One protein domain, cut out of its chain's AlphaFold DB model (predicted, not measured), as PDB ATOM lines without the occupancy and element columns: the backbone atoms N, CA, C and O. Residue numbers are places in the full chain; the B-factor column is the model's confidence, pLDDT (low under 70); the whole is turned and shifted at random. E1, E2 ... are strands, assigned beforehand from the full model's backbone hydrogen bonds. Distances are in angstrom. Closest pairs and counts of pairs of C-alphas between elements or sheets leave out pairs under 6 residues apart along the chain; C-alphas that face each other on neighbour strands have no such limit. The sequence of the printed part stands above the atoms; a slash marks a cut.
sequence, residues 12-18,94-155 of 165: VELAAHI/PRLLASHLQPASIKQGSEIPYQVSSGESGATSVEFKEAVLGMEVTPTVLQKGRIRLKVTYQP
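This is residues 12 to 18 and 94 to 155 of the 165 residues of the protein "Outer membrane porin HofQ" of Salmonella enterica I (UniProt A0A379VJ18). What shape do these atoms make? A long, narrow, twisted ribbon: the hairpin of E3 and E4 runs along the long axis, E5 folds back beside residues 133 to 141 of E4, and the small two-stranded sheet of E1 and E2 sits near the beginning of E3 and the later part of E4. Toward the link between E3 and E4 the ribbon is two strands wide, a long arm made by residues 109 to 117 of E3 and 124 to 132 of E4. What is it built of? The printed part has 69 residues with no named helix and five named strands, E1 to E5 in order along the chain, and the class is all strand; one sheet has the order E3, E4, E5 and the other E1, E2, both antiparallel. How large is it? It is extended, with a radius of gyration of the C-alphas of 18.6 A, and its outline is a rod of 65 by 21 by 14 A.

Where does the printed part begin, and what comes first? E1 covers residues 12 to 15, from C-alpha 12 at (24.471, -24.949, 12.489), and measures 9.9 A from first to last C-alpha. E2 follows after the cut, residues 95 to 99, at 13.8 A. Which strands are the long ones? E3, residues 104 to 117, is 36.4 A from first to last C-alpha and bends by 67 degrees at residue 108. E4, residues 124 to 141, is the longest strand at 18 residues and 50.3 A, starting from C-alpha 124 at (66.853, -27.930, -5.684). Where does the last strand end? E5 covers residues 147 to 154 over 22.0 A and ends at C-alpha 154, (44.044, -32.352, 12.719).

How do the first two strands pair? E1 and E2 are antiparallel neighbours, with 160 degrees between their directions; N 12 and O 98 are 2.8 A apart and N 96 and O 14 are 2.9 A apart, both within hydrogen-bond range. How near is this small sheet to the other strands? The closest C-alphas of E2 and E3 are those of Ala 98 and Ala 104, 5.6 A apart, and the closest of E2 and E4 are those of Ala 98 and Pro 139, 6.9 A apart. E1 is apart from E3 and E5, and E2 is apart from E5. What pairs run through the larger sheet? E3, E4 and E5 form a meander, each strand the antiparallel neighbour of the one before, and the sheet is twisted. E3 and E4 are a hairpin at 165 degrees, with N 104 to O 137 at 2.9 A and N 116 to O 125 at 2.9 A, within hydrogen-bond range. Which strand is inner? E4 is the inner strand and E3 and E5 are edge strands; E4 and E5 are a hairpin at 166 degrees, with N 140 to O 148 at 2.7 A and N 154 to O 134 at 2.8 A.

Which atoms set its greatest reach? The two C-alphas farthest apart are those of Ser 121 and Lys 144, at 65.3 A. Where is the chain cut, and how are the strands linked? Residues 19 to 93 are not printed, and C-alphas 18 and 94 are 8.4 A apart across the cut, which lies on the link from E1 to E2. The links from E2 to E3 and from E4 to E5 are tight, and the link from E3 to E4 is short. Where is confidence low? The mean pLDDT of the printed part is 82.3; residues 118 to 123, residue 131 and residue 155 are under 70.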
ATOM      1  N   VAL A  12      23.934 -24.680  11.158       91.19
ATOM      2  CA  VAL A  12      24.471 -24.949  12.489       91.19
ATOM      3  C   VAL A  12      25.772 -24.177  12.642       91.19
ATOM      4  O   VAL A  12      26.678 -24.309  11.818       91.19
ATOM      5  N   GLU A  13      25.865 -23.381  13.702       91.31
ATOM      6  CA  GLU A  13      27.126 -22.799  14.152       91.31
ATOM      7  C   GLU A  13      27.819 -23.772  15.105       91.31
ATOM      8  O   GLU A  13      27.202 -24.333  16.013       91.31
ATOM      9  N   LEU A  14      29.114 -23.971  14.892       88.12
ATOM     10  CA  LEU A  14      29.965 -24.801  15.717       88.12
ATOM     11  C   LEU A  14      31.059 -23.948  16.335       88.12
ATOM     12  O   LEU A  14      31.759 -23.230  15.626       88.12
ATOM     13  N   ALA A  15      31.236 -24.094  17.643       87.12
ATOM     14  CA  ALA A  15      32.345 -23.528  18.390       87.12
ATOM     15  C   ALA A  15      33.046 -24.658  19.144       87.12
ATOM     16  O   ALA A  15      32.400 -25.397  19.893       87.12
ATOM     17  N   ALA A  16      34.352 -24.807  18.942       84.19
ATOM     18  CA  ALA A  16      35.176 -25.699  19.750       84.19
ATOM     19  C   ALA A  16      36.070 -24.876  20.682       84.19
ATOM     20  O   ALA A  16      36.385 -23.729  20.383       84.19
ATOM     21  N   HIS A  17      36.482 -25.471  21.801       86.81
ATOM     22  CA  HIS A  17      37.463 -24.899  22.718       86.81
ATOM     23  C   HIS A  17      38.597 -25.901  22.894       86.81
ATOM     24  O   HIS A  17      38.370 -27.020  23.354       86.81
ATOM     25  N   ILE A  18      39.805 -25.505  22.512       82.25
ATOM     26  CA  ILE A  18      41.025 -26.288  22.702       82.25
ATOM     27  C   ILE A  18      41.815 -25.603  23.809       82.25
ATOM     28  O   ILE A  18      42.077 -24.405  23.716       82.25
ATOM     29  N   PRO A  94      38.074 -22.047  17.638       85.94
ATOM     30  CA  PRO A  94      37.669 -22.052  16.239       85.94
ATOM     31  C   PRO A  94      36.141 -22.105  16.118       85.94
ATOM     32  O   PRO A  94      35.465 -22.859  16.826       85.94
ATOM     33  N   ARG A  95      35.607 -21.296  15.197       88.06
ATOM     34  CA  ARG A  95      34.178 -21.228  14.873       88.06
ATOM     35  C   ARG A  95      33.945 -21.543  13.403       88.06
ATOM     36  O   ARG A  95      34.714 -21.099  12.554       88.06
ATOM     37  N   LEU A  96      32.883 -22.286  13.108       89.75
ATOM     38  CA  LEU A  96      32.524 -22.695  11.752       89.75
ATOM     39  C   LEU A  96      31.003 -22.756  11.599       89.75
ATOM     40  O   LEU A  96      30.305 -23.243  12.481       89.75
ATOM     41  N   LEU A  97      30.496 -22.301  10.458       91.50
ATOM     42  CA  LEU A  97      29.090 -22.430  10.081       91.50
ATOM     43  C   LEU A  97      28.949 -23.533   9.030       91.50
ATOM     44  O   LEU A  97      29.647 -23.512   8.019       91.50
ATOM     45  N   ALA A  98      28.035 -24.474   9.257       91.62
ATOM     46  CA  ALA A  98      27.801 -25.610   8.369       91.62
ATOM     47  C   ALA A  98      26.302 -25.865   8.169       91.62
ATOM     48  O   ALA A  98      25.502 -25.709   9.091       91.62
ATOM     49  N   SER A  99      25.916 -26.279   6.964       92.44
ATOM     50  CA  SER A  99      24.528 -26.635   6.643       92.44
ATOM     51  C   SER A  99      24.247 -28.108   6.936       92.44
ATOM     52  O   SER A  99      25.158 -28.933   6.985       92.44
ATOM     53  N   HIS A 100      22.972 -28.459   7.112       89.31
ATOM     54  CA  HIS A 100      22.530 -29.839   7.311       89.31
ATOM     55  C   HIS A 100      23.109 -30.797   6.254       89.31
ATOM     56  O   HIS A 100      22.910 -30.582   5.063       89.31
ATOM     57  N   LEU A 101      23.792 -31.859   6.703       87.75
ATOM     58  CA  LEU A 101      24.459 -32.881   5.875       87.75
ATOM     59  C   LEU A 101      25.590 -32.366   4.972       87.75
ATOM     60  O   LEU A 101      26.131 -33.146   4.193       87.75
ATOM     61  N   GLN A 102      25.993 -31.102   5.110       90.56
ATOM     62  CA  GLN A 102      27.066 -30.520   4.316       90.56
ATOM     63  C   GLN A 102      28.375 -30.512   5.117       90.56
ATOM     64  O   GLN A 102      28.404 -29.958   6.221       90.56
ATOM     65  N   PRO A 103      29.465 -31.111   4.602       90.75
ATOM     66  CA  PRO A 103      30.763 -31.022   5.248       90.75
ATOM     67  C   PRO A 103      31.283 -29.586   5.165       90.75
ATOM     68  O   PRO A 103      31.171 -28.920   4.135       90.75
ATOM     69  N   ALA A 104      31.867 -29.117   6.258       90.00
ATOM     70  CA  ALA A 104      32.547 -27.840   6.335       90.00
ATOM     71  C   ALA A 104      33.887 -28.044   7.039       90.00
ATOM     72  O   ALA A 104      33.989 -28.839   7.977       90.00
ATOM     73  N   SER A 105      34.916 -27.324   6.610       89.19
ATOM     74  CA  SER A 105      36.240 -27.400   7.215       89.19
ATOM     75  C   SER A 105      36.805 -26.017   7.502       89.19
ATOM     76  O   SER A 105      36.493 -25.035   6.830       89.19
ATOM     77  N   ILE A 106      37.637 -25.954   8.534       85.44
ATOM     78  CA  ILE A 106      38.443 -24.794   8.888       85.44
ATOM     79  C   ILE A 106      39.887 -25.258   9.031       85.44
ATOM     80  O   ILE A 106      40.157 -26.255   9.698       85.44
ATOM     81  N   LYS A 107      40.807 -24.549   8.379       85.00
ATOM     82  CA  LYS A 107      42.252 -24.723   8.531       85.00
ATOM     83  C   LYS A 107      42.848 -23.375   8.917       85.00
ATOM     84  O   LYS A 107      42.579 -22.376   8.255       85.00
ATOM     85  N   GLN A 108      43.651 -23.350   9.970       76.44
ATOM     86  CA  GLN A 108      44.371 -22.168  10.425       76.44
ATOM     87  C   GLN A 108      45.835 -22.545  10.632       76.44
ATOM     88  O   GLN A 108      46.145 -23.422  11.432       76.44
ATOM     89  N   GLY A 109      46.742 -21.905   9.902       77.88
ATOM     90  CA  GLY A 109      48.170 -22.175  10.017       77.88
ATOM     91  C   GLY A 109      48.971 -21.563   8.880       77.88
ATOM     92  O   GLY A 109      48.492 -20.674   8.178       77.88
ATOM     93  N   SER A 110      50.192 -22.052   8.716       75.38
ATOM     94  CA  SER A 110      51.132 -21.595   7.692       75.38
ATOM     95  C   SER A 110      51.792 -22.783   7.005       75.38
ATOM     96  O   SER A 110      51.955 -23.847   7.602       75.38
ATOM     97  N   GLU A 111      52.228 -22.591   5.770       77.19
ATOM     98  CA  GLU A 111      53.023 -23.578   5.045       77.19
ATOM     99  C   GLU A 111      54.512 -23.359   5.327       77.19
ATOM    100  O   GLU A 111      54.998 -22.226   5.315       77.19
ATOM    101  N   ILE A 112      55.242 -24.442   5.600       77.44
ATOM    102  CA  ILE A 112      56.691 -24.393   5.805       77.44
ATOM    103  C   ILE A 112      57.374 -24.910   4.532       77.44
ATOM    104  O   ILE A 112      57.203 -26.091   4.207       77.44
ATOM    105  N   PRO A 113      58.141 -24.069   3.811       81.25
ATOM    106  CA  PRO A 113      58.904 -24.517   2.656       81.25
ATOM    107  C   PRO A 113      60.084 -25.383   3.108       81.25
ATOM    108  O   PRO A 113      60.801 -25.035   4.049       81.25
ATOM    109  N   TYR A 114      60.314 -26.493   2.415       77.88
ATOM    110  CA  TYR A 114      61.492 -27.335   2.573       77.88
ATOM    111  C   TYR A 114      62.117 -27.623   1.210       77.88
ATOM    112  O   TYR A 114      61.441 -27.795   0.198       77.88
ATOM    113  N   GLN A 115      63.445 -27.625   1.187       79.12
ATOM    114  CA  GLN A 115      64.207 -27.927  -0.013       79.12
ATOM    115  C   GLN A 115      64.361 -29.439  -0.131       79.12
ATOM    116  O   GLN A 115      64.821 -30.094   0.804       79.12
ATOM    117  N   VAL A 116      63.996 -29.982  -1.286       75.56
ATOM    118  CA  VAL A 116      64.281 -31.366  -1.655       75.56
ATOM    119  C   VAL A 116      65.283 -31.380  -2.798       75.56
ATOM    120  O   VAL A 116      65.148 -30.657  -3.790       75.56
ATOM    121  N   SER A 117      66.312 -32.207  -2.652       70.75
ATOM    122  CA  SER A 117      67.238 -32.496  -3.743       70.75
ATOM    123  C   SER A 117      66.560 -33.482  -4.685       70.75
ATOM    124  O   SER A 117      66.425 -34.665  -4.367       70.75
ATOM    125  N   SER A 118      66.110 -33.006  -5.841       60.38
ATOM    126  CA  SER A 118      65.499 -33.858  -6.858       60.38
ATOM    127  C   SER A 118      66.582 -34.388  -7.806       60.38
ATOM    128  O   SER A 118      66.857 -33.793  -8.842       60.38
ATOM    129  N   GLY A 119      67.190 -35.527  -7.452       59.50
ATOM    130  CA  GLY A 119      67.985 -36.370  -8.362       59.50
ATOM    131  C   GLY A 119      69.363 -35.847  -8.813       59.50
ATOM    132  O   GLY A 119      69.755 -34.715  -8.533       59.50
ATOM    133  N   GLU A 120      70.088 -36.719  -9.532       59.94
ATOM    134  CA  GLU A 120      71.515 -36.699  -9.943       59.94
ATOM    135  C   GLU A 120      72.066 -35.399 -10.581       59.94
ATOM    136  O   GLU A 120      73.255 -35.308 -10.872       59.94
ATOM    137  N   SER A 121      71.232 -34.388 -10.843       64.62
ATOM    138  CA  SER A 121      71.614 -33.126 -11.500       64.62
ATOM    139  C   SER A 121      71.619 -31.901 -10.574       64.62
ATOM    140  O   SER A 121      71.786 -30.782 -11.052       64.62
ATOM    141  N   GLY A 122      71.451 -32.076  -9.258       64.31
ATOM    142  CA  GLY A 122      71.639 -30.994  -8.277       64.31
ATOM    143  C   GLY A 122      70.579 -29.883  -8.314       64.31
ATOM    144  O   GLY A 122      70.763 -28.834  -7.696       64.31
ATOM    145  N   ALA A 123      69.463 -30.095  -9.015       69.50
ATOM    146  CA  ALA A 123      68.337 -29.173  -8.993       69.50
ATOM    147  C   ALA A 123      67.652 -29.228  -7.618       69.50
ATOM    148  O   ALA A 123      67.217 -30.285  -7.154       69.50
ATOM    149  N   THR A 124      67.571 -28.075  -6.955       70.88
ATOM    150  CA  THR A 124      66.853 -27.930  -5.684       70.88
ATOM    151  C   THR A 124      65.406 -27.555  -5.988       70.88
ATOM    152  O   THR A 124      65.164 -26.510  -6.591       70.88
ATOM    153  N   SER A 125      64.451 -28.395  -5.586       75.75
ATOM    154  CA  SER A 125      63.020 -28.082  -5.647       75.75
ATOM    155  C   SER A 125      62.531 -27.644  -4.267       75.75
ATOM    156  O   SER A 125      63.014 -28.138  -3.247       75.75
ATOM    157  N   VAL A 126      61.597 -26.694  -4.220       78.31
ATOM    158  CA  VAL A 126      60.961 -26.254  -2.972       78.31
ATOM    159  C   VAL A 126      59.594 -26.914  -2.886       78.31
ATOM    160  O   VAL A 126      58.725 -26.651  -3.714       78.31
ATOM    161  N   GLU A 127      59.406 -27.760  -1.881       80.06
ATOM    162  CA  GLU A 127      58.111 -28.338  -1.534       80.06
ATOM    163  C   GLU A 127      57.571 -27.685  -0.258       80.06
ATOM    164  O   GLU A 127      58.326 -27.185   0.576       80.06
ATOM    165  N   PHE A 128      56.248 -27.666  -0.101       79.31
ATOM    166  CA  PHE A 128      55.581 -27.014   1.024       79.31
ATOM    167  C   PHE A 128      54.912 -28.055   1.914       79.31
ATOM    168  O   PHE A 128      54.142 -28.891   1.442       79.31
ATOM    169  N   LYS A 129      55.200 -28.005   3.219       77.62
ATOM    170  CA  LYS A 129      54.523 -28.831   4.223       77.62
ATOM    171  C   LYS A 129      53.509 -27.982   4.977       77.62
ATOM    172  O   LYS A 129      53.884 -26.990   5.602       77.62
ATOM    173  N   GLU A 130      52.242 -28.388   4.954       70.38
ATOM    174  CA  GLU A 130      51.188 -27.731   5.730       70.38
ATOM    175  C   GLU A 130      51.432 -27.939   7.241       70.38
ATOM    176  O   GLU A 130      51.479 -29.074   7.722       70.38
ATOM    177  N   ALA A 131      51.570 -26.849   8.003       66.62
ATOM    178  CA  ALA A 131      51.505 -26.846   9.464       66.62
ATOM    179  C   ALA A 131      50.208 -26.139   9.880       66.62
ATOM    180  O   ALA A 131      50.202 -24.956  10.223       66.62
ATOM    181  N   VAL A 132      49.090 -26.859   9.757       72.88
ATOM    182  CA  VAL A 132      47.742 -26.312   9.954       72.88
ATOM    183  C   VAL A 132      47.031 -26.995  11.115       72.88
ATOM    184  O   VAL A 132      47.008 -28.219  11.213       72.88
ATOM    185  N   LEU A 133      46.418 -26.187  11.976       77.94
ATOM    186  CA  LEU A 133      45.363 -26.619  12.876       77.94
ATOM    187  C   LEU A 133      44.079 -26.724  12.057       77.94
ATOM    188  O   LEU A 133      43.590 -25.723  11.524       77.94
ATOM    189  N   GLY A 134      43.555 -27.936  11.919       82.00
ATOM    190  CA  GLY A 134      42.420 -28.219  11.051       82.00
ATOM    191  C   GLY A 134      41.272 -28.888  11.791       82.00
ATOM    192  O   GLY A 134      41.479 -29.755  12.637       82.00
ATOM    193  N   MET A 135      40.043 -28.531  11.436       86.69
ATOM    194  CA  MET A 135      38.856 -29.274  11.841       86.69
ATOM    195  C   MET A 135      37.908 -29.409  10.655       86.69
ATOM    196  O   MET A 135      37.604 -28.431   9.978       86.69
ATOM    197  N   GLU A 136      37.417 -30.619  10.428       89.88
ATOM    198  CA  GLU A 136      36.362 -30.922   9.469       89.88
ATOM    199  C   GLU A 136      35.142 -31.423  10.232       89.88
ATOM    200  O   GLU A 136      35.250 -32.298  11.094       89.88
ATOM    201  N   VAL A 137      33.974 -30.859   9.931       90.19
ATOM    202  CA  VAL A 137      32.725 -31.216  10.596       90.19
ATOM    203  C   VAL A 137      31.607 -31.428   9.593       90.19
ATOM    204  O   VAL A 137      31.414 -30.650   8.665       90.19
ATOM    205  N   THR A 138      30.811 -32.469   9.814       93.25
ATOM    206  CA  THR A 138      29.548 -32.698   9.111       93.25
ATOM    207  C   THR A 138      28.411 -32.771  10.132       93.25
ATOM    208  O   THR A 138      28.348 -33.739  10.902       93.25
ATOM    209  N   PRO A 139      27.509 -31.773  10.185       93.88
ATOM    210  CA  PRO A 139      26.366 -31.808  11.081       93.88
ATOM    211  C   PRO A 139      25.188 -32.578  10.472       93.88
ATOM    212  O   PRO A 139      24.865 -32.474   9.293       93.88
ATOM    213  N   THR A 140      24.478 -33.329  11.304       91.62
ATOM    214  CA  THR A 140      23.213 -33.994  10.983       91.62
ATOM    215  C   THR A 140      22.161 -33.544  11.986       91.62
ATOM    216  O   THR A 140      22.234 -33.856  13.173       91.62
ATOM    217  N   VAL A 141      21.163 -32.813  11.502       89.88
ATOM    218  CA  VAL A 141      20.033 -32.326  12.304       89.88
ATOM    219  C   VAL A 141      18.988 -33.438  12.363       89.88
ATOM    220  O   VAL A 141      18.484 -33.889  11.341       89.88
ATOM    221  N   LEU A 142      18.715 -33.931  13.565       89.12
ATOM    222  CA  LEU A 142      17.749 -34.987  13.850       89.12
ATOM    223  C   LEU A 142      16.400 -34.377  14.242       89.12
ATOM    224  O   LEU A 142      16.305 -33.226  14.675       89.12
ATOM    225  N   GLN A 143      15.348 -35.195  14.199       87.25
ATOM    226  CA  GLN A 143      14.060 -34.808  14.772       87.25
ATOM    227  C   GLN A 143      14.190 -34.498  16.273       87.25
ATOM    228  O   GLN A 143      14.975 -35.136  16.989       87.25
ATOM    229  N   LYS A 144      13.376 -33.542  16.743       84.69
ATOM    230  CA  LYS A 144      13.399 -32.969  18.105       84.69
ATOM    231  C   LYS A 144      14.603 -32.058  18.403       84.69
ATOM    232  O   LYS A 144      15.019 -31.971  19.552       84.69
ATOM    233  N   GLY A 145      15.182 -31.412  17.386       81.69
ATOM    234  CA  GLY A 145      16.221 -30.385  17.570       81.69
ATOM    235  C   GLY A 145      17.577 -30.915  18.047       81.69
ATOM    236  O   GLY A 145      18.423 -30.141  18.484       81.69
ATOM    237  N   ARG A 146      17.804 -32.231  17.981       89.44
ATOM    238  CA  ARG A 146      19.106 -32.827  18.306       89.44
ATOM    239  C   ARG A 146      20.035 -32.713  17.107       89.44
ATOM    240  O   ARG A 146      19.601 -32.894  15.976       89.44
ATOM    241  N   ILE A 147      21.317 -32.488  17.355       90.44
ATOM    242  CA  ILE A 147      22.336 -32.396  16.308       90.44
ATOM    243  C   ILE A 147      23.365 -33.492  16.570       90.44
ATOM    244  O   ILE A 147      23.874 -33.628  17.678       90.44
ATOM    245  N   ARG A 148      23.647 -34.307  15.556       91.38
ATOM    246  CA  ARG A 148      24.749 -35.269  15.551       91.38
ATOM    247  C   ARG A 148      25.877 -34.688  14.718       91.38
ATOM    248  O   ARG A 148      25.631 -34.216  13.617       91.38
ATOM    249  N   LEU A 149      27.095 -34.740  15.231       90.94
ATOM    250  CA  LEU A 149      28.269 -34.202  14.559       90.94
ATOM    251  C   LEU A 149      29.232 -35.340  14.245       90.94
ATOM    252  O   LEU A 149      29.518 -36.166  15.110       90.94
ATOM    253  N   LYS A 150      29.738 -35.369  13.015       91.81
ATOM    254  CA  LYS A 150      30.942 -36.122  12.669       91.81
ATOM    255  C   LYS A 150      32.085 -35.123  12.593       91.81
ATOM    256  O   LYS A 150      32.028 -34.235  11.750       91.81
ATOM    257  N   VAL A 151      33.063 -35.245  13.487       87.81
ATOM    258  CA  VAL A 151      34.185 -34.305  13.609       87.81
ATOM    259  C   VAL A 151      35.490 -35.052  13.377       87.81
ATOM    260  O   VAL A 151      35.731 -36.080  14.008       87.81
ATOM    261  N   THR A 152      36.329 -34.508  12.504       87.44
ATOM    262  CA  THR A 152      37.710 -34.940  12.294       87.44
ATOM    263  C   THR A 152      38.619 -33.772  12.646       87.44
ATOM    264  O   THR A 152      38.466 -32.679  12.106       87.44
ATOM    265  N   TYR A 153      39.558 -33.992  13.562       83.19
ATOM    266  CA  TYR A 153      40.501 -32.977  14.022       83.19
ATOM    267  C   TYR A 153      41.915 -33.307  13.545       83.19
ATOM    268  O   TYR A 153      42.337 -34.462  13.596       83.19
ATOM    269  N   GLN A 154      42.641 -32.285  13.100       79.75
ATOM    270  CA  GLN A 154      44.044 -32.352  12.719       79.75
ATOM    271  C   GLN A 154      44.834 -31.433  13.659       79.75
ATOM    272  O   GLN A 154      44.705 -30.209  13.547       79.75
ATOM    273  N   PRO A 155      45.618 -31.991  14.602       68.06
ATOM    274  CA  PRO A 155      46.494 -31.181  15.433       68.06
ATOM    275  C   PRO A 155      47.579 -30.537  14.575       68.06
ATOM    276  O   PRO A 155      48.115 -31.167  13.661       68.06
TER     277      PRO A 155